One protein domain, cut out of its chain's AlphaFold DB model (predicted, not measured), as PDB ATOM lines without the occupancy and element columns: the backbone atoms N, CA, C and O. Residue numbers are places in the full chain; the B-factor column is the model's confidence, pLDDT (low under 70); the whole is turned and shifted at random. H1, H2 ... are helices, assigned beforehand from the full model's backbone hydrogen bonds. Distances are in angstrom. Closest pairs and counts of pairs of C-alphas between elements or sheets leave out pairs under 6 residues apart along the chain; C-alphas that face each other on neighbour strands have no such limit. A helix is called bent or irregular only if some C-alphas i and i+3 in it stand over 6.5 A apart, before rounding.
ATOM      1  N   SER A 101     -31.088 -26.754  26.976       82.62
ATOM      2  CA  SER A 101     -32.350 -27.283  27.504       82.62
ATOM      3  C   SER A 101     -33.286 -26.163  27.963       82.62
ATOM      4  O   SER A 101     -34.465 -26.181  27.617       82.62
ATOM      5  N   TYR A 102     -32.765 -25.108  28.597       81.81
ATOM      6  CA  TYR A 102     -33.548 -23.913  28.921       81.81
ATOM      7  C   TYR A 102     -34.161 -23.246  27.679       81.81
ATOM      8  O   TYR A 102     -35.360 -22.967  27.649       81.81
ATOM      9  N   ARG A 103     -33.376 -23.037  26.611       77.31
ATOM     10  CA  ARG A 103     -33.895 -22.485  25.344       77.31
ATOM     11  C   ARG A 103     -35.015 -23.339  24.755       77.31
ATOM     12  O   ARG A 103     -35.945 -22.786  24.172       77.31
ATOM     13  N   TRP A 104     -34.947 -24.659  24.901       73.19
ATOM     14  CA  TRP A 104     -36.005 -25.559  24.448       73.19
ATOM     15  C   TRP A 104     -37.262 -25.481  25.314       73.19
ATOM     16  O   TRP A 104     -38.359 -25.364  24.768       73.19
ATOM     17  N   VAL A 105     -37.106 -25.418  26.641       73.75
ATOM     18  CA  VAL A 105     -38.216 -25.174  27.581       73.75
ATOM     19  C   VAL A 105     -38.971 -23.884  27.229       73.75
ATOM     20  O   VAL A 105     -40.197 -23.843  27.334       73.75
ATOM     21  N   LEU A 106     -38.259 -22.857  26.757       69.75
ATOM     22  CA  LEU A 106     -38.832 -21.575  26.335       69.75
ATOM     23  C   LEU A 106     -39.503 -21.590  24.958       69.75
ATOM     24  O   LEU A 106     -40.477 -20.870  24.752       69.75
ATOM     25  N   ARG A 107     -38.954 -22.343  23.997       62.78
ATOM     26  CA  ARG A 107     -39.466 -22.407  22.616       62.78
ATOM     27  C   ARG A 107     -40.760 -23.201  22.496       62.78
ATOM     28  O   ARG A 107     -41.511 -22.976  21.554       62.78
ATOM     29  N   ALA A 108     -41.003 -24.135  23.409       55.34
ATOM     30  CA  ALA A 108     -42.199 -24.954  23.381       55.34
ATOM     31  C   ALA A 108     -43.427 -24.124  23.787       55.34
ATOM     32  O   ALA A 108     -43.577 -23.755  24.961       55.34
ATOM     33  N   ASP A 109     -44.291 -23.855  22.805       49.59
ATOM     34  CA  ASP A 109     -45.519 -23.075  22.945       49.59
ATOM     35  C   ASP A 109     -46.367 -23.491  24.163       49.59
ATOM     36  O   ASP A 109     -46.339 -24.620  24.665       49.59
ATOM     37  N   TYR A 110     -47.096 -22.510  24.689       54.34
ATOM     38  CA  TYR A 110     -47.903 -22.615  25.898       54.34
ATOM     39  C   TYR A 110     -49.014 -23.663  25.777       54.34
ATOM     40  O   TYR A 110     -50.021 -23.411  25.126       54.34
ATOM     41  N   SER A 111     -48.933 -24.748  26.545       42.09
ATOM     42  CA  SER A 111     -50.129 -25.432  27.045       42.09
ATOM     43  C   SER A 111     -49.783 -26.384  28.184       42.09
ATOM     44  O   SER A 111     -48.956 -27.273  28.015       42.09
ATOM     45  N   GLY A 112     -50.454 -26.210  29.323       48.34
ATOM     46  CA  GLY A 112     -50.607 -27.265  30.324       48.34
ATOM     47  C   GLY A 112     -49.829 -27.091  31.624       48.34
ATOM     48  O   GLY A 112     -48.756 -26.501  31.669       48.34
ATOM     49  N   GLU A 113     -50.420 -27.602  32.700       50.00
ATOM     50  CA  GLU A 113     -49.695 -27.978  33.916       50.00
ATOM     51  C   GLU A 113     -48.781 -29.182  33.605       50.00
ATOM     52  O   GLU A 113     -48.968 -29.857  32.591       50.00
ATOM     53  N   ILE A 114     -47.769 -29.429  34.444       47.47
ATOM     54  CA  ILE A 114     -46.851 -30.576  34.301       47.47
ATOM     55  C   ILE A 114     -47.678 -31.864  34.107       47.47
ATOM     56  O   ILE A 114     -48.574 -32.128  34.904       47.47
ATOM     57  N   GLY A 115     -47.395 -32.632  33.045       49.91
ATOM     58  CA  GLY A 115     -48.175 -33.811  32.623       49.91
ATOM     59  C   GLY A 115     -49.139 -33.576  31.445       49.91
ATOM     60  O   GLY A 115     -49.788 -34.513  30.983       49.91
ATOM     61  N   HIS A 116     -49.238 -32.339  30.943       57.00
ATOM     62  CA  HIS A 116     -49.976 -31.978  29.719       57.00
ATOM     63  C   HIS A 116     -49.088 -31.307  28.660       57.00
ATOM     64  O   HIS A 116     -49.581 -30.633  27.751       57.00
ATOM     65  N   TYR A 117     -47.774 -31.438  28.807       62.94
ATOM     66  CA  TYR A 117     -46.803 -30.896  27.869       62.94
ATOM     67  C   TYR A 117     -46.717 -31.768  26.610       62.94
ATOM     68  O   TYR A 117     -47.072 -32.944  26.624       62.94
ATOM     69  N   SER A 118     -46.225 -31.198  25.506       67.38
ATOM     70  CA  SER A 118     -45.764 -32.031  24.394       67.38
ATOM     71  C   SER A 118     -44.604 -32.912  24.866       67.38
ATOM     72  O   SER A 118     -43.814 -32.496  25.717       67.38
ATOM     73  N   GLU A 119     -44.461 -34.100  24.282       72.69
ATOM     74  CA  GLU A 119     -43.356 -35.023  24.579       72.69
ATOM     75  C   GLU A 119     -41.984 -34.328  24.470       72.69
ATOM     76  O   GLU A 119     -41.118 -34.475  25.332       72.69
ATOM     77  N   GLU A 120     -41.810 -33.466  23.462       72.38
ATOM     78  CA  GLU A 120     -40.597 -32.662  23.274       72.38
ATOM     79  C   GLU A 120     -40.317 -31.708  24.447       72.38
ATOM     80  O   GLU A 120     -39.161 -31.488  24.818       72.38
ATOM     81  N   LYS A 121     -41.362 -31.149  25.064       73.81
ATOM     82  CA  LYS A 121     -41.239 -30.236  26.204       73.81
ATOM     83  C   LYS A 121     -40.978 -30.982  27.505       73.81
ATOM     84  O   LYS A 121     -40.163 -30.513  28.297       73.81
ATOM     85  N   GLU A 122     -41.598 -32.141  27.711       76.12
ATOM     86  CA  GLU A 122     -41.272 -33.015  28.848       76.12
ATOM     87  C   GLU A 122     -39.819 -33.472  28.786       76.12
ATOM     88  O   GLU A 122     -39.093 -33.371  29.776       76.12
ATOM     89  N   LYS A 123     -39.361 -33.866  27.594       81.38
ATOM     90  CA  LYS A 123     -37.960 -34.196  27.347       81.38
ATOM     91  C   LYS A 123     -37.039 -33.013  27.646       81.38
ATOM     92  O   LYS A 123     -36.075 -33.172  28.387       81.38
ATOM     93  N   SER A 124     -37.362 -31.821  27.145       79.56
ATOM     94  CA  SER A 124     -36.562 -30.611  27.390       79.56
ATOM     95  C   SER A 124     -36.500 -30.237  28.874       79.56
ATOM     96  O   SER A 124     -35.457 -29.817  29.372       79.56
ATOM     97  N   TYR A 125     -37.605 -30.412  29.604       80.44
ATOM     98  CA  TYR A 125     -37.660 -30.194  31.048       80.44
ATOM     99  C   TYR A 125     -36.810 -31.218  31.807       80.44
ATOM    100  O   TYR A 125     -36.056 -30.848  32.706       80.44
ATOM    101  N   ALA A 126     -36.886 -32.494  31.426       82.50
ATOM    102  CA  ALA A 126     -36.063 -33.550  32.005       82.50
ATOM    103  C   ALA A 126     -34.567 -33.317  31.735       82.50
ATOM    104  O   ALA A 126     -33.747 -33.473  32.639       82.50
ATOM    105  N   GLU A 127     -34.206 -32.876  30.527       86.38
ATOM    106  CA  GLU A 127     -32.837 -32.483  30.170       86.38
ATOM    107  C   GLU A 127     -32.358 -31.276  30.993       86.38
ATOM    108  O   GLU A 127     -31.223 -31.265  31.479       86.38
ATOM    109  N   PHE A 128     -33.228 -30.289  31.217       88.19
ATOM    110  CA  PHE A 128     -32.935 -29.134  32.066       88.19
ATOM    111  C   PHE A 128     -32.697 -29.548  33.521       88.19
ATOM    112  O   PHE A 128     -31.663 -29.213  34.105       88.19
ATOM    113  N   GLN A 129     -33.597 -30.354  34.088       86.31
ATOM    114  CA  GLN A 129     -33.452 -30.921  35.428       86.31
ATOM    115  C   GLN A 129     -32.172 -31.756  35.562       86.31
ATOM    116  O   GLN A 129     -31.454 -31.644  36.562       86.31
ATOM    117  N   GLY A 130     -31.872 -32.584  34.559       83.12
ATOM    118  CA  GLY A 130     -30.656 -33.387  34.500       83.12
ATOM    119  C   GLY A 130     -29.397 -32.522  34.502       83.12
ATOM    120  O   GLY A 130     -28.469 -32.794  35.264       83.12
ATOM    121  N   SER A 131     -29.396 -31.433  33.731       86.38
ATOM    122  CA  SER A 131     -28.278 -30.483  33.656       86.38
ATOM    123  C   SER A 131     -28.051 -29.758  34.984       86.38
ATOM    124  O   SER A 131     -26.920 -29.714  35.474       86.38
ATOM    125  N   VAL A 132     -29.121 -29.268  35.626       88.19
ATOM    126  CA  VAL A 132     -29.044 -28.665  36.969       88.19
ATOM    127  C   VAL A 132     -28.476 -29.663  37.978       88.19
ATOM    128  O   VAL A 132     -27.567 -29.332  38.740       88.19
ATOM    129  N   SER A 133     -28.983 -30.895  37.974       80.06
ATOM    130  CA  SER A 133     -28.574 -31.936  38.923       80.06
ATOM    131  C   SER A 133     -27.107 -32.326  38.736       80.06
ATOM    132  O   SER A 133     -26.370 -32.449  39.715       80.06
ATOM    133  N   ARG A 134     -26.660 -32.449  37.480       84.00
ATOM    134  CA  ARG A 134     -25.261 -32.710  37.123       84.00
ATOM    135  C   ARG A 134     -24.345 -31.592  37.614       84.00
ATOM    136  O   ARG A 134     -23.323 -31.889  38.225       84.00
ATOM    137  N   LEU A 135     -24.718 -30.329  37.403       88.38
ATOM    138  CA  LEU A 135     -23.944 -29.188  37.901       88.38
ATOM    139  C   LEU A 135     -23.877 -29.179  39.429       88.38
ATOM    140  O   LEU A 135     -22.783 -29.081  39.980       88.38
ATOM    141  N   LYS A 136     -25.006 -29.364  40.126       85.25
ATOM    142  CA  LYS A 136     -25.019 -29.455  41.597       85.25
ATOM    143  C   LYS A 136     -24.072 -30.548  42.091       85.25
ATOM    144  O   LYS A 136     -23.266 -30.291  42.979       85.25
ATOM    145  N   PHE A 137     -24.122 -31.733  41.487       83.50
ATOM    146  CA  PHE A 137     -23.241 -32.841  41.847       83.50
ATOM    147  C   PHE A 137     -21.757 -32.510  41.636       83.50
ATOM    148  O   PHE A 137     -20.944 -32.763  42.522       83.50
ATOM    149  N   LEU A 138     -21.398 -31.888  40.508       87.75
ATOM    150  CA  LEU A 138     -20.020 -31.460  40.240       87.75
ATOM    151  C   LEU A 138     -19.513 -30.471  41.300       87.75
ATOM    152  O   LEU A 138     -18.380 -30.603  41.761       87.75
ATOM    153  N   PHE A 139     -20.338 -29.511  41.719       87.38
ATOM    154  CA  PHE A 139     -19.960 -28.539  42.749       87.38
ATOM    155  C   PHE A 139     -19.932 -29.129  44.167       87.38
ATOM    156  O   PHE A 139     -19.105 -28.706  44.968       87.38
ATOM    157  N   ILE A 140     -20.747 -30.147  44.459       82.25
ATOM    158  CA  ILE A 140     -20.672 -30.912  45.716       82.25
ATOM    159  C   ILE A 140     -19.375 -31.727  45.785       82.25
ATOM    160  O   ILE A 140     -18.664 -31.660  46.780       82.25
ATOM    161  N   LEU A 141     -19.003 -32.439  44.715       80.75
ATOM    162  CA  LEU A 141     -17.714 -33.148  44.663       80.75
ATOM    163  C   LEU A 141     -16.530 -32.192  44.851       80.75
ATOM    164  O   LEU A 141     -15.502 -32.544  45.421       80.75
ATOM    165  N   LYS A 142     -16.674 -30.955  44.372       80.19
ATOM    166  CA  LYS A 142     -15.670 -29.911  44.551       80.19
ATOM    167  C   LYS A 142     -15.584 -29.415  46.005       80.19
ATOM    168  O   LYS A 142     -14.523 -28.928  46.393       80.19
ATOM    169  N   SER A 143     -16.652 -29.558  46.796       74.31
ATOM    170  CA  SER A 143     -16.773 -29.052  48.169       74.31
ATOM    171  C   SER A 143     -16.389 -30.051  49.266       74.31
ATOM    172  O   SER A 143     -16.544 -29.721  50.439       74.31
ATOM    173  N   GLU A 144     -15.894 -31.253  48.942       57.16
ATOM    174  CA  GLU A 144     -15.590 -32.328  49.915       57.16
ATOM    175  C   GLU A 144     -14.571 -31.954  51.026       57.16
ATOM    176  O   GLU A 144     -14.327 -32.755  51.920       57.16
ATOM    177  N   ASN A 145     -14.004 -30.739  51.021       47.91
ATOM    178  CA  ASN A 145     -13.064 -30.232  52.034       47.91
ATOM    179  C   ASN A 145     -13.528 -28.962  52.769       47.91
ATOM    180  O   ASN A 145     -12.712 -28.292  53.402       47.91
ATOM    181  N   SER A 146     -14.799 -28.585  52.673       47.25
ATOM    182  CA  SER A 146     -15.272 -27.316  53.230       47.25
ATOM    183  C   SER A 146     -16.568 -27.494  54.006       47.25
ATOM    184  O   SER A 146     -17.614 -27.743  53.406       47.25
ATOM    185  N   ASP A 147     -16.486 -27.325  55.327       44.97
ATOM    186  CA  ASP A 147     -17.635 -27.076  56.194       44.97
ATOM    187  C   ASP A 147     -18.289 -25.765  55.737       44.97
ATOM    188  O   ASP A 147     -17.847 -24.670  56.086       44.97
ATOM    189  N   PHE A 148     -19.297 -25.860  54.870       49.25
ATOM    190  CA  PHE A 148     -20.041 -24.693  54.415       49.25
ATOM    191  C   PHE A 148     -21.282 -24.507  55.273       49.25
ATOM    192  O   PHE A 148     -22.342 -25.069  55.000       49.25
ATOM    193  N   GLU A 149     -21.158 -23.655  56.288       42.53
ATOM    194  CA  GLU A 149     -22.314 -22.984  56.868       42.53
ATOM    195  C   GLU A 149     -22.824 -21.954  55.853       42.53
ATOM    196  O   GLU A 149     -22.152 -20.976  55.509       42.53
ATOM    197  N   GLN A 150     -24.017 -22.207  55.319       48.84
ATOM    198  CA  GLN A 150     -24.747 -21.239  54.515       48.84
ATOM    199  C   GLN A 150     -25.074 -20.054  55.437       48.84
ATOM    200  O   GLN A 150     -25.874 -20.186  56.359       48.84
ATOM    201  N   LYS A 151     -24.401 -18.914  55.240       47.09
ATOM    202  CA  LYS A 151     -24.719 -17.666  55.953       47.09
ATOM    203  C   LYS A 151     -26.194 -17.316  55.724       47.09
ATOM    204  O   LYS A 151     -26.683 -17.514  54.618       47.09
ATOM    205  N   ASP A 152     -26.839 -16.729  56.731       48.88
ATOM    206  CA  ASP A 152     -28.292 -16.486  56.871       48.88
ATOM    207  C   ASP A 152     -29.030 -15.783  55.700       48.88
ATOM    208  O   ASP A 152     -30.255 -15.672  55.721       48.88
ATOM    209  N   ASN A 153     -28.326 -15.340  54.652       56.12
ATOM    210  CA  ASN A 153     -28.898 -14.690  53.472       56.12
ATOM    211  C   ASN A 153     -29.071 -15.695  52.325       56.12
ATOM    212  O   ASN A 153     -28.187 -15.865  51.482       56.12
ATOM    213  N   ILE A 154     -30.227 -16.357  52.307       73.12
ATOM    214  CA  ILE A 154     -30.618 -17.340  51.287       73.12
ATOM    215  C   ILE A 154     -31.137 -16.609  50.046       73.12
ATOM    216  O   ILE A 154     -31.972 -15.705  50.154       73.12
ATOM    217  N   LEU A 155     -30.680 -17.014  48.859       84.31
ATOM    218  CA  LEU A 155     -31.169 -16.459  47.603       84.31
ATOM    219  C   LEU A 155     -32.678 -16.723  47.477       84.31
ATOM    220  O   LEU A 155     -33.140 -17.853  47.613       84.31
ATOM    221  N   ASN A 156     -33.463 -15.693  47.166       87.00
ATOM    222  CA  ASN A 156     -34.909 -15.811  47.004       87.00
ATOM    223  C   ASN A 156     -35.341 -15.258  45.650       87.00
ATOM    224  O   ASN A 156     -35.901 -14.163  45.523       87.00
ATOM    225  N   MET A 157     -35.085 -16.052  44.615       87.50
ATOM    226  CA  MET A 157     -35.457 -15.721  43.243       87.50
ATOM    227  C   MET A 157     -36.977 -15.604  43.089       87.50
ATOM    228  O   MET A 157     -37.477 -14.756  42.360       87.50
ATOM    229  N   ARG A 158     -37.749 -16.405  43.826       86.62
ATOM    230  CA  ARG A 158     -39.214 -16.361  43.757       86.62
ATOM    231  C   ARG A 158     -39.782 -14.980  44.091       86.62
ATOM    232  O   ARG A 158     -40.811 -14.594  43.540       86.62
ATOM    233  N   ASN A 159     -39.135 -14.239  44.991       85.81
ATOM    234  CA  ASN A 159     -39.568 -12.897  45.365       85.81
ATOM    235  C   ASN A 159     -39.158 -11.810  44.357       85.81
ATOM    236  O   ASN A 159     -39.841 -10.794  44.288       85.81
ATOM    237  N   SER A 160     -38.134 -12.004  43.529       86.38
ATOM    238  CA  SER A 160     -37.834 -11.059  42.439       86.38
ATOM    239  C   SER A 160     -38.708 -11.279  41.199       86.38
ATOM    240  O   SER A 160     -38.715 -10.456  40.285       86.38
ATOM    241  N   LEU A 161     -39.483 -12.365  41.186       82.88
ATOM    242  CA  LEU A 161     -40.439 -12.690  40.139       82.88
ATOM    243  C   LEU A 161     -41.820 -12.093  40.455       82.88
ATOM    244  O   LEU A 161     -42.321 -12.136  41.587       82.88
ATOM    245  N   SER A 162     -42.456 -11.539  39.424       76.50
ATOM    246  CA  SER A 162     -43.821 -11.026  39.479       76.50
ATOM    247  C   SER A 162     -44.811 -12.164  39.690       76.50
ATOM    248  O   SER A 162     -44.766 -13.204  39.012       76.50
ATOM    249  N   ARG A 163     -45.727 -11.951  40.639       73.06
ATOM    250  CA  ARG A 163     -46.815 -12.887  40.938       73.06
ATOM    251  C   ARG A 163     -48.030 -12.632  40.038       73.06
ATOM    252  O   ARG A 163     -48.708 -13.605  39.700       73.06
ATOM    253  N   LYS A 164     -48.292 -11.371  39.643       66.19
ATOM    254  CA  LYS A 164     -49.345 -10.894  38.710       66.19
ATOM    255  C   LYS A 164     -49.000  -9.482  38.178       66.19
ATOM    256  O   LYS A 164     -48.477  -8.681  38.943       66.19
ATOM    257  N   ILE A 165     -49.353  -9.152  36.925       56.16
ATOM    258  CA  ILE A 165     -49.294  -7.773  36.383       56.16
ATOM    259  C   ILE A 165     -50.709  -7.194  36.322       56.16
ATOM    260  O   ILE A 165     -51.526  -7.651  35.519       56.16
ATOM    261  N   TYR A 166     -51.001  -6.203  37.161       55.69
ATOM    262  CA  TYR A 166     -52.271  -5.476  37.148       55.69
ATOM    263  C   TYR A 166     -52.311  -4.501  35.960       55.69
ATOM    264  O   TYR A 166     -51.308  -3.859  35.656       55.69
ATOM    265  N   LYS A 167     -53.457  -4.400  35.270       54.16
ATOM    266  CA  LYS A 167     -53.627  -3.521  34.095       54.16
ATOM    267  C   LYS A 167     -53.387  -2.036  34.387       54.16
ATOM    268  O   LYS A 167     -52.893  -1.338  33.507       54.16
ATOM    269  N   ASP A 168     -53.700  -1.580  35.599       55.47
ATOM    270  CA  ASP A 168     -53.459  -0.203  36.020       55.47
ATOM    271  C   ASP A 168     -52.174  -0.107  36.846       55.47
ATOM    272  O   ASP A 168     -52.093  -0.537  38.001       55.47
ATOM    273  N   TYR A 169     -51.157   0.523  36.253       53.56
ATOM    274  CA  TYR A 169     -49.887   0.863  36.906       53.56
ATOM    275  C   TYR A 169     -50.041   1.851  38.080       53.56
ATOM    276  O   TYR A 169     -49.062   2.120  38.768       53.56
ATOM    277  N   HIS A 170     -51.251   2.371  38.316       55.78
ATOM    278  CA  HIS A 170     -51.552   3.410  39.305       55.78
ATOM    279  C   HIS A 170     -52.407   2.940  40.495       55.78
ATOM    280  O   HIS A 170     -52.808   3.768  41.310       55.78
ATOM    281  N   ASP A 171     -52.700   1.640  40.626       67.31
ATOM    282  CA  ASP A 171     -53.278   1.109  41.870       67.31
ATOM    283  C   ASP A 171     -52.159   0.851  42.897       67.31
ATOM    284  O   ASP A 171     -51.079   0.359  42.558       67.31
ATOM    285  N   LYS A 172     -52.439   1.119  44.174       75.56
ATOM    286  CA  LYS A 172     -51.556   0.895  45.327       75.56
ATOM    287  C   LYS A 172     -50.950  -0.516  45.336       75.56
ATOM    288  O   LYS A 172     -49.800  -0.704  45.719       75.56
ATOM    289  N   ARG A 173     -51.699  -1.515  44.853       71.62
ATOM    290  CA  ARG A 173     -51.238  -2.912  44.730       71.62
ATOM    291  C   ARG A 173     -50.108  -3.101  43.717       71.62
ATOM    292  O   ARG A 173     -49.247  -3.954  43.926       71.62
ATOM    293  N   SER A 174     -50.103  -2.328  42.634       72.25
ATOM    294  CA  SER A 174     -49.044  -2.350  41.619       72.25
ATOM    295  C   SER A 174     -47.749  -1.750  42.168       72.25
ATOM    296  O   SER A 174     -46.669  -2.287  41.922       72.25
ATOM    297  N   GLU A 175     -47.854  -0.676  42.955       77.25
ATOM    298  CA  GLU A 175     -46.710  -0.042  43.624       77.25
ATOM    299  C   GLU A 175     -46.118  -0.935  44.725       77.25
ATOM    300  O   GLU A 175     -44.900  -1.102  44.786       77.25
ATOM    301  N   GLU A 176     -46.963  -1.572  45.544       82.12
ATOM    302  CA  GLU A 176     -46.536  -2.530  46.575       82.12
ATOM    303  C   GLU A 176     -45.805  -3.740  45.966       82.12
ATOM    304  O   GLU A 176     -44.741  -4.137  46.448       82.12
ATOM    305  N   GLU A 177     -46.330  -4.309  44.875       79.38
ATOM    306  CA  GLU A 177     -45.689  -5.429  44.174       79.38
ATOM    307  C   GLU A 177     -44.358  -5.010  43.536       79.38
ATOM    308  O   GLU A 177     -43.375  -5.748  43.636       79.38
ATOM    309  N   LYS A 178     -44.293  -3.817  42.930       82.19
ATOM    310  CA  LYS A 178     -43.050  -3.279  42.365       82.19
ATOM    311  C   LYS A 178     -41.990  -3.071  43.445       82.19
ATOM    312  O   LYS A 178     -40.873  -3.551  43.282       82.19
ATOM    313  N   SER A 179     -42.348  -2.444  44.567       85.50
ATOM    314  CA  SER A 179     -41.430  -2.244  45.696       85.50
ATOM    315  C   SER A 179     -40.900  -3.574  46.231       85.50
ATOM    316  O   SER A 179     -39.703  -3.704  46.465       85.50
ATOM    317  N   ARG A 180     -41.767  -4.583  46.385       87.75
ATOM    318  CA  ARG A 180     -41.375  -5.931  46.824       87.75
ATOM    319  C   ARG A 180     -40.369  -6.572  45.867       87.75
ATOM    320  O   ARG A 180     -39.414  -7.205  46.314       87.75
ATOM    321  N   ILE A 181     -40.612  -6.451  44.562       87.25
ATOM    322  CA  ILE A 181     -39.739  -6.993  43.518       87.25
ATOM    323  C   ILE A 181     -38.384  -6.283  43.534       87.25
ATOM    324  O   ILE A 181     -37.359  -6.960  43.529       87.25
ATOM    325  N   ASP A 182     -38.372  -4.951  43.575       87.88
ATOM    326  CA  ASP A 182     -37.145  -4.154  43.535       87.88
ATOM    327  C   ASP A 182     -36.264  -4.432  44.765       87.88
ATOM    328  O   ASP A 182     -35.080  -4.733  44.599       87.88
ATOM    329  N   SER A 183     -36.847  -4.478  45.971       89.69
ATOM    330  CA  SER A 183     -36.122  -4.867  47.191       89.69
ATOM    331  C   SER A 183     -35.550  -6.285  47.094       89.69
ATOM    332  O   SER A 183     -34.371  -6.499  47.363       89.69
ATOM    333  N   ALA A 184     -36.337  -7.257  46.621       89.88
ATOM    334  CA  ALA A 184     -35.855  -8.627  46.457       89.88
ATOM    335  C   ALA A 184     -34.747  -8.740  45.393       89.88
ATOM    336  O   ALA A 184     -33.846  -9.570  45.516       89.88
ATOM    337  N   LYS A 185     -34.792  -7.940  44.322       90.88
ATOM    338  CA  LYS A 185     -33.717  -7.897  43.319       90.88
ATOM    339  C   LYS A 185     -32.426  -7.358  43.921       90.88
ATOM    340  O   LYS A 185     -31.367  -7.897  43.610       90.88
ATOM    341  N   GLU A 186     -32.510  -6.323  44.749       91.12
ATOM    342  CA  GLU A 186     -31.361  -5.732  45.432       91.12
ATOM    343  C   GLU A 186     -30.702  -6.730  46.394       91.12
ATOM    344  O   GLU A 186     -29.516  -7.022  46.233       91.12
ATOM    345  N   GLU A 187     -31.486  -7.364  47.270       90.81
ATOM    346  CA  GLU A 187     -31.012  -8.412  48.191       90.81
ATOM    347  C   GLU A 187     -30.350  -9.578  47.436       90.81
ATOM    348  O   GLU A 187     -29.230  -9.997  47.740       90.81
ATOM    349  N   ASN A 188     -31.005 -10.073  46.380       92.12
ATOM    350  CA  ASN A 188     -30.446 -11.147  45.563       92.12
ATOM    351  C   ASN A 188     -29.150 -10.718  44.854       92.12
ATOM    352  O   ASN A 188     -28.229 -11.522  44.724       92.12
ATOM    353  N   ASN A 189     -29.041  -9.467  44.393       91.06
ATOM    354  CA  ASN A 189     -27.825  -8.965  43.744       91.06
ATOM    355  C   ASN A 189     -26.641  -8.893  44.712       91.06
ATOM    356  O   ASN A 189     -25.509  -9.148  44.295       91.06
ATOM    357  N   GLU A 190     -26.890  -8.561  45.978       89.94
ATOM    358  CA  GLU A 190     -25.860  -8.549  47.012       89.94
ATOM    359  C   GLU A 190     -25.285  -9.956  47.221       89.94
ATOM    360  O   GLU A 190     -24.067 -10.139  47.155       89.94
ATOM    361  N   ILE A 191     -26.149 -10.968  47.345       88.75
ATOM    362  CA  ILE A 191     -25.743 -12.378  47.467       88.75
ATOM    363  C   ILE A 191     -24.959 -12.822  46.221       88.75
ATOM    364  O   ILE A 191     -23.857 -13.371  46.312       88.75
ATOM    365  N   LEU A 192     -25.485 -12.524  45.032       91.56
ATOM    366  CA  LEU A 192     -24.886 -12.917  43.753       91.56
ATOM    367  C   LEU A 192     -23.577 -12.186  43.431       91.56
ATOM    368  O   LEU A 192     -22.800 -12.657  42.597       91.56
ATOM    369  N   SER A 193     -23.283 -11.069  44.099       90.44
ATOM    370  CA  SER A 193     -22.026 -10.331  43.924       90.44
ATOM    371  C   SER A 193     -20.790 -11.191  44.223       90.44
ATOM    372  O   SER A 193     -19.730 -10.977  43.628       90.44
ATOM    373  N   VAL A 194     -20.935 -12.216  45.072       89.12
ATOM    374  CA  VAL A 194     -19.884 -13.192  45.396       89.12
ATOM    375  C   VAL A 194     -19.358 -13.888  44.140       89.12
ATOM    376  O   VAL A 194     -18.148 -14.083  44.008       89.12
ATOM    377  N   LEU A 195     -20.230 -14.179  43.170       89.19
ATOM    378  CA  LEU A 195     -19.853 -14.845  41.921       89.19
ATOM    379  C   LEU A 195     -18.924 -13.995  41.043       89.19
ATOM    380  O   LEU A 195     -18.191 -14.551  40.232       89.19
ATOM    381  N   LYS A 196     -18.893 -12.669  41.239       88.88
ATOM    382  CA  LYS A 196     -18.050 -11.730  40.477       88.88
ATOM    383  C   LYS A 196     -16.650 -11.538  41.072       88.88
ATOM    384  O   LYS A 196     -15.792 -10.926  40.433       88.88
ATOM    385  N   LYS A 197     -16.398 -12.027  42.292       86.69
ATOM    386  CA  LYS A 197     -15.106 -11.860  42.979       86.69
ATOM    387  C   LYS A 197     -14.011 -12.673  42.279       86.69
ATOM    388  O   LYS A 197     -14.202 -13.845  41.968       86.69
ATOM    389  N   LYS A 198     -12.843 -12.068  42.044       83.44
ATOM    390  CA  LYS A 198     -11.737 -12.695  41.287       83.44
ATOM    391  C   LYS A 198     -10.748 -13.496  42.141       83.44
ATOM    392  O   LYS A 198      -9.899 -14.180  41.589       83.44
ATOM    393  N   GLU A 199     -10.830 -13.369  43.461       75.00
ATOM    394  CA  GLU A 199      -9.741 -13.737  44.378       75.00
ATOM    395  C   GLU A 199      -9.787 -15.198  44.845       75.00
ATOM    396  O   GLU A 199      -8.736 -15.808  44.999       75.00
ATOM    397  N   ASN A 200     -10.981 -15.762  45.065       73.50
ATOM    398  CA  ASN A 200     -11.170 -17.141  45.528       73.50
ATOM    399  C   ASN A 200     -12.523 -17.700  45.041       73.50
ATOM    400  O   ASN A 200     -13.487 -16.960  44.816       73.50
ATOM    401  N   ASN A 201     -12.572 -19.015  44.882       84.62
ATOM    402  CA  ASN A 201     -13.708 -19.829  44.499       84.62
ATOM    403  C   ASN A 201     -14.493 -20.444  45.666       84.62
ATOM    404  O   ASN A 201     -15.673 -20.721  45.467       84.62
ATOM    405  N   ASP A 202     -13.917 -20.597  46.862       76.75
ATOM    406  CA  ASP A 202     -14.566 -21.305  47.979       76.75
ATOM    407  C   ASP A 202     -15.973 -20.752  48.251       76.75
ATOM    408  O   ASP A 202     -16.975 -21.452  48.118       76.75
ATOM    409  N   SER A 203     -16.076 -19.446  48.512       79.38
ATOM    410  CA  SER A 203     -17.358 -18.779  48.801       79.38
ATOM    411  C   SER A 203     -18.393 -18.829  47.665       79.38
ATOM    412  O   SER A 203     -19.572 -18.574  47.903       79.38
ATOM    413  N   LYS A 204     -17.985 -19.156  46.431       87.50
ATOM    414  CA  LYS A 204     -18.887 -19.214  45.273       87.50
ATOM    415  C   LYS A 204     -19.655 -20.523  45.197       87.50
ATOM    416  O   LYS A 204     -20.745 -20.521  44.640       87.50
ATOM    417  N   ILE A 205     -19.118 -21.618  45.742       88.19
ATOM    418  CA  ILE A 205     -19.721 -22.952  45.611       88.19
ATOM    419  C   ILE A 205     -21.139 -22.961  46.191       88.19
ATOM    420  O   ILE A 205     -22.079 -23.356  45.502       88.19
ATOM    421  N   ALA A 206     -21.305 -22.455  47.415       84.44
ATOM    422  CA  ALA A 206     -22.608 -22.379  48.072       84.44
ATOM    423  C   ALA A 206     -23.609 -21.534  47.266       84.44
ATOM    424  O   ALA A 206     -24.740 -21.958  47.044       84.44
ATOM    425  N   VAL A 207     -23.169 -20.378  46.757       89.50
ATOM    426  CA  VAL A 207     -24.011 -19.480  45.953       89.50
ATOM    427  C   VAL A 207     -24.394 -20.119  44.615       89.50
ATOM    428  O   VAL A 207     -25.531 -19.974  44.178       89.50
ATOM    429  N   ILE A 208     -23.489 -20.867  43.973       91.56
ATOM    430  CA  ILE A 208     -23.771 -21.609  42.732       91.56
ATOM    431  C   ILE A 208     -24.810 -22.706  42.983       91.56
ATOM    432  O   ILE A 208     -25.766 -22.824  42.217       91.56
ATOM    433  N   ILE A 209     -24.653 -23.496  44.049       89.25
ATOM    434  CA  ILE A 209     -25.592 -24.576  44.396       89.25
ATOM    435  C   ILE A 209     -26.979 -24.011  44.734       89.25
ATOM    436  O   ILE A 209     -27.993 -24.569  44.295       89.25
ATOM    437  N   ASP A 210     -27.034 -22.912  45.485       89.19
ATOM    438  CA  ASP A 210     -28.286 -22.243  45.841       89.19
ATOM    439  C   ASP A 210     -28.969 -21.654  44.597       89.19
ATOM    440  O   ASP A 210     -30.133 -21.949  44.324       89.19
ATOM    441  N   LEU A 211     -28.220 -20.944  43.746       92.88
ATOM    442  CA  LEU A 211     -28.722 -20.390  42.485       92.88
ATOM    443  C   LEU A 211     -29.241 -21.472  41.528       92.88
ATOM    444  O   LEU A 211     -30.314 -21.306  40.952       92.88
ATOM    445  N   LEU A 212     -28.538 -22.598  41.394       91.31
ATOM    446  CA  LEU A 212     -29.001 -23.757  40.618       91.31
ATOM    447  C   LEU A 212     -30.336 -24.302  41.142       91.31
ATOM    448  O   LEU A 212     -31.207 -24.670  40.352       91.31
ATOM    449  N   SER A 213     -30.505 -24.339  42.465       89.69
ATOM    450  CA  SER A 213     -31.742 -24.799  43.104       89.69
ATOM    451  C   SER A 213     -32.885 -23.810  42.858       89.69
ATOM    452  O   SER A 213     -33.941 -24.211  42.378       89.69
ATOM    453  N   GLN A 214     -32.642 -22.511  43.053       90.38
ATOM    454  CA  GLN A 214     -33.617 -21.453  42.772       90.38
ATOM    455  C   GLN A 214     -34.051 -21.437  41.300       90.38
ATOM    456  O   GLN A 214     -35.238 -21.297  41.008       90.38
ATOM    457  N   ILE A 215     -33.117 -21.614  40.367       89.50
ATOM    458  CA  ILE A 215     -33.403 -21.715  38.932       89.50
ATOM    459  C   ILE A 215     -34.353 -22.890  38.674       89.50
ATOM    460  O   ILE A 215     -35.402 -22.708  38.051       89.50
ATOM    461  N   PHE A 216     -34.043 -24.076  39.197       86.62
ATOM    462  CA  PHE A 216     -34.901 -25.245  39.022       86.62
ATOM    463  C   PHE A 216     -36.295 -25.054  39.631       86.62
ATOM    464  O   PHE A 216     -37.290 -25.253  38.938       86.62
ATOM    465  N   ASP A 217     -36.385 -24.582  40.872       85.62
ATOM    466  CA  ASP A 217     -37.660 -24.438  41.581       85.62
ATOM    467  C   ASP A 217     -38.590 -23.403  40.927       85.62
ATOM    468  O   ASP A 217     -39.819 -23.505  41.004       85.62
ATOM    469  N   ASN A 218     -38.016 -22.407  40.243       83.56
ATOM    470  CA  ASN A 218     -38.766 -21.297  39.664       83.56
ATOM    471  C   ASN A 218     -38.991 -21.403  38.148       83.56
ATOM    472  O   ASN A 218     -39.673 -20.536  37.597       83.56
ATOM    473  N   ILE A 219     -38.509 -22.439  37.449       79.62
ATOM    474  CA  ILE A 219     -38.649 -22.548  35.977       79.62
ATOM    475  C   ILE A 219     -40.115 -22.473  35.508       79.62
ATOM    476  O   ILE A 219     -40.434 -21.851  34.495       79.62
ATOM    477  N   ASN A 220     -41.046 -23.009  36.301       73.38
ATOM    478  CA  ASN A 220     -42.480 -23.001  35.989       73.38
ATOM    479  C   ASN A 220     -43.105 -21.591  36.024       73.38
ATOM    480  O   ASN A 220     -44.164 -21.362  35.436       73.38
ATOM    481  N   SER A 221     -42.463 -20.630  36.697       69.12
ATOM    482  CA  SER A 221     -42.929 -19.238  36.791       69.12
ATOM    483  C   SER A 221     -42.631 -18.401  35.536       69.12
ATOM    484  O   SER A 221     -43.233 -17.342  35.349       69.12
ATOM    485  N   VAL A 222     -41.752 -18.900  34.659       67.56
ATOM    486  CA  VAL A 222     -41.356 -18.280  33.381       67.56
ATOM    487  C   VAL A 222     -42.400 -18.540  32.284       67.56
ATOM    488  O   VAL A 222     -42.500 -17.802  31.306       67.56
ATOM    489  N   GLY A 223     -43.224 -19.579  32.459       53.72
ATOM    490  CA  GLY A 223     -44.036 -20.192  31.407       53.72
ATOM    491  C   GLY A 223     -45.538 -19.891  31.411       53.72
ATOM    492  O   GLY A 223     -46.290 -20.694  30.867       53.72
ATOM    493  N   LYS A 224     -46.036 -18.763  31.945       51.06
ATOM    494  CA  LYS A 224     -47.485 -18.439  31.874       51.06
ATOM    495  C   LYS A 224     -47.813 -17.184  31.051       51.06
ATOM    496  O   LYS A 224     -47.861 -16.077  31.578       51.06
ATOM    497  N   LYS A 225     -48.182 -17.387  29.779       47.34
ATOM    498  CA  LYS A 225     -49.054 -16.501  28.999       47.34
ATOM    499  C   LYS A 225     -50.491 -16.977  29.165       47.34
ATOM    500  O   LYS A 225     -51.017 -17.681  28.314       47.34
ATOM    501  N   LYS A 226     -51.151 -16.594  30.255       46.03
ATOM    502  CA  LYS A 226     -52.613 -16.478  30.214       46.03
ATOM    503  C   LYS A 226     -52.912 -14.999  30.018       46.03
ATOM    504  O   LYS A 226     -52.657 -14.209  30.919       46.03
ATOM    505  N   LYS A 227     -53.418 -14.628  28.838       44.25
ATOM    506  CA  LYS A 227     -54.261 -13.433  28.737       44.25
ATOM    507  C   LYS A 227     -55.519 -13.766  29.531       44.25
ATOM    508  O   LYS A 227     -56.327 -14.568  29.079       44.25
ATOM    509  N   THR A 228     -55.631 -13.237  30.736       49.66
ATOM    510  CA  THR A 228     -56.938 -13.026  31.354       49.66
ATOM    511  C   THR A 228     -57.319 -11.575  31.107       49.66
ATOM    512  O   THR A 228     -56.440 -10.720  30.983       49.66
ATOM    513  N   ASP A 229     -58.615 -11.293  31.011       49.88
ATOM    514  CA  ASP A 229     -59.123  -9.964  30.651       49.88
ATOM    515  C   ASP A 229     -58.686  -8.851  31.620       49.88
ATOM    516  O   ASP A 229     -58.763  -7.683  31.260       49.88
ATOM    517  N   ASP A 230     -58.113  -9.189  32.780       49.59
ATOM    518  CA  ASP A 230     -57.671  -8.250  33.819       49.59
ATOM    519  C   ASP A 230     -56.141  -8.154  34.007       49.59
ATOM    520  O   ASP A 230     -55.675  -7.305  34.767       49.59
ATOM    521  N   TYR A 231     -55.336  -8.994  33.335       49.81
ATOM    522  CA  TYR A 231     -53.891  -9.101  33.605       49.81
ATOM    523  C   TYR A 231     -53.053  -9.186  32.323       49.81
ATOM    524  O   TYR A 231     -53.370  -9.933  31.393       49.81
ATOM    525  N   GLN A 232     -51.948  -8.435  32.279       49.34
ATOM    526  CA  GLN A 232     -50.944  -8.575  31.223       49.34
ATOM    527  C   GLN A 232     -49.954  -9.701  31.536       49.34
ATOM    528  O   GLN A 232     -49.748 -10.116  32.675       49.34
ATOM    529  N   ILE A 233     -49.373 -10.235  30.469       48.78
ATOM    530  CA  ILE A 233     -48.473 -11.375  30.517       48.78
ATOM    531  C   ILE A 233     -47.122 -10.960  31.099       48.78
ATOM    532  O   ILE A 233     -46.512  -9.992  30.667       48.78
ATOM    533  N   ASN A 234     -46.661 -11.824  31.994       54.25
ATOM    534  CA  ASN A 234     -45.479 -11.776  32.835       54.25
ATOM    535  C   ASN A 234     -44.126 -11.485  32.130       54.25
ATOM    536  O   ASN A 234     -43.745 -12.201  31.204       54.25
ATOM    537  N   GLU A 235     -43.362 -10.511  32.648       59.25
ATOM    538  CA  GLU A 235     -41.963 -10.210  32.275       59.25
ATOM    539  C   GLU A 235     -40.931 -11.108  32.986       59.25
ATOM    540  O   GLU A 235     -39.734 -10.963  32.755       59.25
ATOM    541  N   ASN A 236     -41.357 -12.077  33.808       76.38
ATOM    542  CA  ASN A 236     -40.468 -12.994  34.546       76.38
ATOM    543  C   ASN A 236     -39.390 -13.677  33.698       76.38
ATOM    544  O   ASN A 236     -38.374 -14.102  34.235       76.38
ATOM    545  N   TYR A 237     -39.601 -13.779  32.387       76.75
ATOM    546  CA  TYR A 237     -38.595 -14.238  31.441       76.75
ATOM    547  C   TYR A 237     -37.280 -13.458  31.522       76.75
ATOM    548  O   TYR A 237     -36.224 -14.078  31.632       76.75
ATOM    549  N   SER A 238     -37.330 -12.124  31.471       78.62
ATOM    550  CA  SER A 238     -36.119 -11.296  31.439       78.62
ATOM    551  C   SER A 238     -35.345 -11.421  32.747       78.62
ATOM    552  O   SER A 238     -34.125 -11.578  32.741       78.62
ATOM    553  N   GLU A 239     -36.067 -11.436  33.867       84.88
ATOM    554  CA  GLU A 239     -35.469 -11.612  35.182       84.88
ATOM    555  C   GLU A 239     -34.891 -13.023  35.348       84.88
ATOM    556  O   GLU A 239     -33.758 -13.169  35.794       84.88
ATOM    557  N   TYR A 240     -35.601 -14.071  34.929       87.19
ATOM    558  CA  TYR A 240     -35.095 -15.443  34.994       87.19
ATOM    559  C   TYR A 240     -33.847 -15.641  34.121       87.19
ATOM    560  O   TYR A 240     -32.871 -16.240  34.574       87.19
ATOM    561  N   GLN A 241     -33.846 -15.105  32.895       85.75
ATOM    562  CA  GLN A 241     -32.674 -15.114  32.014       85.75
ATOM    563  C   GLN A 241     -31.479 -14.430  32.691       85.75
ATOM    564  O   GLN A 241     -30.381 -14.977  32.663       85.75
ATOM    565  N   ARG A 242     -31.695 -13.302  33.382       90.50
ATOM    566  CA  ARG A 242     -30.644 -12.602  34.137       90.50
ATOM    567  C   ARG A 242     -29.980 -13.501  35.183       90.50
ATOM    568  O   ARG A 242     -28.758 -13.480  35.309       90.50
ATOM    569  N   TYR A 243     -30.751 -14.303  35.920       92.44
ATOM    570  CA  TYR A 243     -30.194 -15.259  36.888       92.44
ATOM    571  C   TYR A 243     -29.377 -16.370  36.214       92.44
ATOM    572  O   TYR A 243     -28.315 -16.733  36.722       92.44
ATOM    573  N   LEU A 244     -29.829 -16.880  35.065       90.19
ATOM    574  CA  LEU A 244     -29.064 -17.851  34.276       90.19
ATOM    575  C   LEU A 244     -27.760 -17.266  33.727       90.19
ATOM    576  O   LEU A 244     -26.735 -17.950  33.741       90.19
ATOM    577  N   ASP A 245     -27.776 -16.014  33.276       87.44
ATOM    578  CA  ASP A 245     -26.579 -15.326  32.788       87.44
ATOM    579  C   ASP A 245     -25.572 -15.141  33.929       87.44
ATOM    580  O   ASP A 245     -24.412 -15.525  33.796       87.44
ATOM    581  N   ILE A 246     -26.033 -14.678  35.100       91.75
ATOM    582  CA  ILE A 246     -25.196 -14.551  36.303       91.75
ATOM    583  C   ILE A 246     -24.593 -15.901  36.716       91.75
ATOM    584  O   ILE A 246     -23.412 -15.957  37.068       91.75
ATOM    585  N   LEU A 247     -25.375 -16.986  36.675       93.19
ATOM    586  CA  LEU A 247     -24.879 -18.334  36.957       93.19
ATOM    587  C   LEU A 247     -23.773 -18.724  35.972       93.19
ATOM    588  O   LEU A 247     -22.713 -19.190  36.388       93.19
ATOM    589  N   THR A 248     -24.030 -18.537  34.676       87.81
ATOM    590  CA  THR A 248     -23.102 -18.916  33.606       87.81
ATOM    591  C   THR A 248     -21.787 -18.152  33.749       87.81
ATOM    592  O   THR A 248     -20.727 -18.773  33.819       87.81
ATOM    593  N   ASP A 249     -21.855 -16.825  33.880       87.12
ATOM    594  CA  ASP A 249     -20.689 -15.957  34.058       87.12
ATOM    595  C   ASP A 249     -19.918 -16.306  35.337       87.12
ATOM    596  O   ASP A 249     -18.684 -16.366  35.340       87.12
ATOM    597  N   GLY A 250     -20.642 -16.587  36.424       88.38
ATOM    598  CA  GLY A 250     -20.072 -17.013  37.698       88.38
ATOM    599  C   GLY A 250     -19.292 -18.324  37.583       88.38
ATOM    600  O   GLY A 250     -18.157 -18.403  38.060       88.38
ATOM    601  N   ILE A 251     -19.857 -19.333  36.911       89.25
ATOM    602  CA  ILE A 251     -19.184 -20.615  36.653       89.25
ATOM    603  C   ILE A 251     -17.994 -20.422  35.705       89.25
ATOM    604  O   ILE A 251     -16.929 -20.988  35.947       89.25
ATOM    605  N   SER A 252     -18.118 -19.596  34.663       86.81
ATOM    606  CA  SER A 252     -17.000 -19.292  33.762       86.81
ATOM    607  C   SER A 252     -15.827 -18.652  34.506       86.81
ATOM    608  O   SER A 252     -14.684 -19.080  34.336       86.81
ATOM    609  N   LEU A 253     -16.089 -17.681  35.388       88.12
ATOM    610  CA  LEU A 253     -15.044 -17.085  36.220       88.12
ATOM    611  C   LEU A 253     -14.454 -18.102  37.206       88.12
ATOM    612  O   LEU A 253     -13.243 -18.104  37.424       88.12
ATOM    613  N   PHE A 254     -15.286 -18.969  37.787       91.62
ATOM    614  CA  PHE A 254     -14.830 -20.049  38.662       91.62
ATOM    615  C   PHE A 254     -13.831 -20.958  37.939       91.62
ATOM    616  O   PHE A 254     -12.732 -21.202  38.442       91.62
ATOM    617  N   ILE A 255     -14.186 -21.415  36.738       89.25
ATOM    618  CA  ILE A 255     -13.341 -22.267  35.899       89.25
ATOM    619  C   ILE A 255     -12.038 -21.552  35.536       89.25
ATOM    620  O   ILE A 255     -10.976 -22.156  35.648       89.25
ATOM    621  N   ALA A 256     -12.095 -20.272  35.161       87.38
ATOM    622  CA  ALA A 256     -10.901 -19.503  34.818       87.38
ATOM    623  C   ALA A 256      -9.904 -19.417  35.989       87.38
ATOM    624  O   ALA A 256      -8.692 -19.513  35.787       87.38
ATOM    625  N   ILE A 257     -10.401 -19.276  37.223       86.88
ATOM    626  CA  ILE A 257      -9.564 -19.287  38.431       86.88
ATOM    627  C   ILE A 257      -8.938 -20.672  38.644       86.88
ATOM    628  O   ILE A 257      -7.727 -20.760  38.840       86.88
ATOM    629  N   GLU A 258      -9.709 -21.758  38.520       85.94
ATOM    630  CA  GLU A 258      -9.170 -23.125  38.634       85.94
ATOM    631  C   GLU A 258      -8.118 -23.437  37.563       85.94
ATOM    632  O   GLU A 258      -7.090 -24.046  37.864       85.94
ATOM    633  N   GLN A 259      -8.350 -23.011  36.319       84.50
ATOM    634  CA  GLN A 259      -7.396 -23.171  35.221       84.50
ATOM    635  C   GLN A 259      -6.088 -22.440  35.519       84.50
ATOM    636  O   GLN A 259      -5.012 -23.022  35.380       84.50
ATOM    637  N   LYS A 260      -6.169 -21.203  36.015       86.44
ATOM    638  CA  LYS A 260      -4.989 -20.434  36.413       86.44
ATOM    639  C   LYS A 260      -4.204 -21.124  37.535       86.44
ATOM    640  O   LYS A 260      -2.982 -21.222  37.449       86.44
ATOM    641  N   GLU A 261      -4.879 -21.654  38.557       83.56
ATOM    642  CA  GLU A 261      -4.217 -22.408  39.632       83.56
ATOM    643  C   GLU A 261      -3.511 -23.675  39.129       83.56
ATOM    644  O   GLU A 261      -2.450 -24.046  39.639       83.56
ATOM    645  N   ILE A 262      -4.106 -24.363  38.153       79.00
ATOM    646  CA  ILE A 262      -3.510 -25.532  37.497       79.00
ATOM    647  C   ILE A 262      -2.238 -25.121  36.749       79.00
ATOM    648  O   ILE A 262      -1.191 -25.740  36.946       79.00
ATOM    649  N   GLU A 263      -2.295 -24.059  35.947       78.12
ATOM    650  CA  GLU A 263      -1.141 -23.555  35.194       78.12
ATOM    651  C   GLU A 263       0.012 -23.122  36.105       78.12
ATOM    652  O   GLU A 263       1.173 -23.430  35.830       78.12
ATOM    653  N   GLU A 264      -0.287 -22.433  37.208       81.81
ATOM    654  CA  GLU A 264       0.722 -22.021  38.187       81.81
ATOM    655  C   GLU A 264       1.376 -23.215  38.892       81.81
ATOM    656  O   GLU A 264       2.563 -23.155  39.214       81.81
ATOM    657  N   LYS A 265       0.636 -24.310  39.112       73.44
ATOM    658  CA  LYS A 265       1.172 -25.552  39.694       73.44
ATOM    659  C   LYS A 265       2.020 -26.364  38.721       73.44
ATOM    660  O   LYS A 265       2.897 -27.079  39.179       73.44
ATOM    661  N   ILE A 266       1.771 -26.263  37.416       67.12
ATOM    662  CA  ILE A 266       2.595 -26.912  36.383       67.12
ATOM    663  C   ILE A 266       3.915 -26.152  36.174       67.12
ATOM    664  O   ILE A 266       4.931 -26.761  35.850       67.12
ATOM    665  N   LYS A 267       3.907 -24.822  36.340       56.19
ATOM    666  CA  LYS A 267       5.088 -23.960  36.146       56.19
ATOM    667  C   LYS A 267       6.049 -23.917  37.346       56.19
ATOM    668  O   LYS A 267       7.160 -23.418  37.178       56.19
ATOM    669  N   LYS A 268       5.622 -24.361  38.533       51.22
ATOM    670  CA  LYS A 268       6.439 -24.440  39.758       51.22
ATOM    671  C   LYS A 268       7.073 -25.815  39.913       51.22
ATOM    672  O   LYS A 268       8.229 -25.850  40.384       51.22
TER     673      LYS A 268
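What this domain is: This is residues 101 to 268 of the 268 residues of an uncharacterized protein of Streptococcus sanguinis (UniProt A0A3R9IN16). An elongated, all-helix body of long helices laid roughly lengthwise has H5 in its middle: H4, H5 and H6 form an up-and-down bundle, and H2 packs on H5, with the short H1 folded along the first part of H2. H4 and H5 splay apart from their tight link, and the four-residue H3 sits between them; the last residues of H6, 259 to 267, and Lys 268 stick out free at one end. The printed part has 168 residues with six named helices, in the order H1 to H6, and no named strand. It is only just loose, close to compact, with a radius of gyration of the C-alphas of 18.7 A and spans of 67 by 40 by 25 A.

Where its parts are: H1 is residues 101 to 107, 9.9 A long, beginning at C-alpha 101 (-32.350, -27.283, 27.504). H2 is residues 119 to 142, 34.5 A. H3 is residues 157 to 160, 5.3 A. H4 is residues 172 to 196, 36.1 A, beginning at C-alpha 172 (-51.556, 0.895, 45.327), with a kink of 34 degrees near residue 190. H5 is residues 202 to 221, 30.6 A, with a kink of 28 degrees near residue 215; it is irregular, C-alphas 217 and 220 being 7.5 A apart. H6, the longest, is residues 236 to 267, 46.9 A, ending at C-alpha 267 (5.088, -23.960, 36.146).

How they stand to each other: H5 is the hub and touches four helices. H5 and H6, a hairpin, touch at a shallow tilt of 26 degrees, opposite ways; their closest C-alphas, Ile 208 and Leu 247, are 6.7 A apart. H4 and H5, also a hairpin, touch through residues 191 to 195 and 203 to 208 alone, at a tilt of 34 degrees, only just shallow, with C-alphas Leu 195 and Lys 204 closest at 5.6 A. H4 touches H6 the same way at 8 degrees, a shallow tilt, closest at the C-alphas of Leu 195 and Gly 250, 4.8 A. H3 touches H4, C-alphas Ser 160 and Ile 181 being closest at 4.6 A, and H5, C-alphas Met 157 and Gln 214 at 6.0 A. H2 touches H5 with residues 129 to 139 alone, closest at the C-alphas of Lys 136 and Ile 209, 5.7 A. H1 and H2 form a hairpin, closest at the C-alphas of Ser 101 and Phe 128, 5.0 A. H2 is apart from H4 and H6. Every O i to N i+4 pair is within hydrogen-bond range in H1, H2 and H6, against 18 of 21 in H4 and 12 of 16 in H5; H3 is too short for such a pair.

The domain as a whole: The C-alphas farthest apart, Asp 229 and Lys 268, are 67.8 A apart. The printed part has no cut. The link H4 to H5 is tight; the other four are long, and in that from H5 to H6 residues 231 to 232 pair antiparallel with residues 165 to 166. Mean pLDDT of the printed part is 75.4, with values under 70 at residues 106 to 118, 144 to 153, 164 to 171, 221 to 235 and 266 to 268.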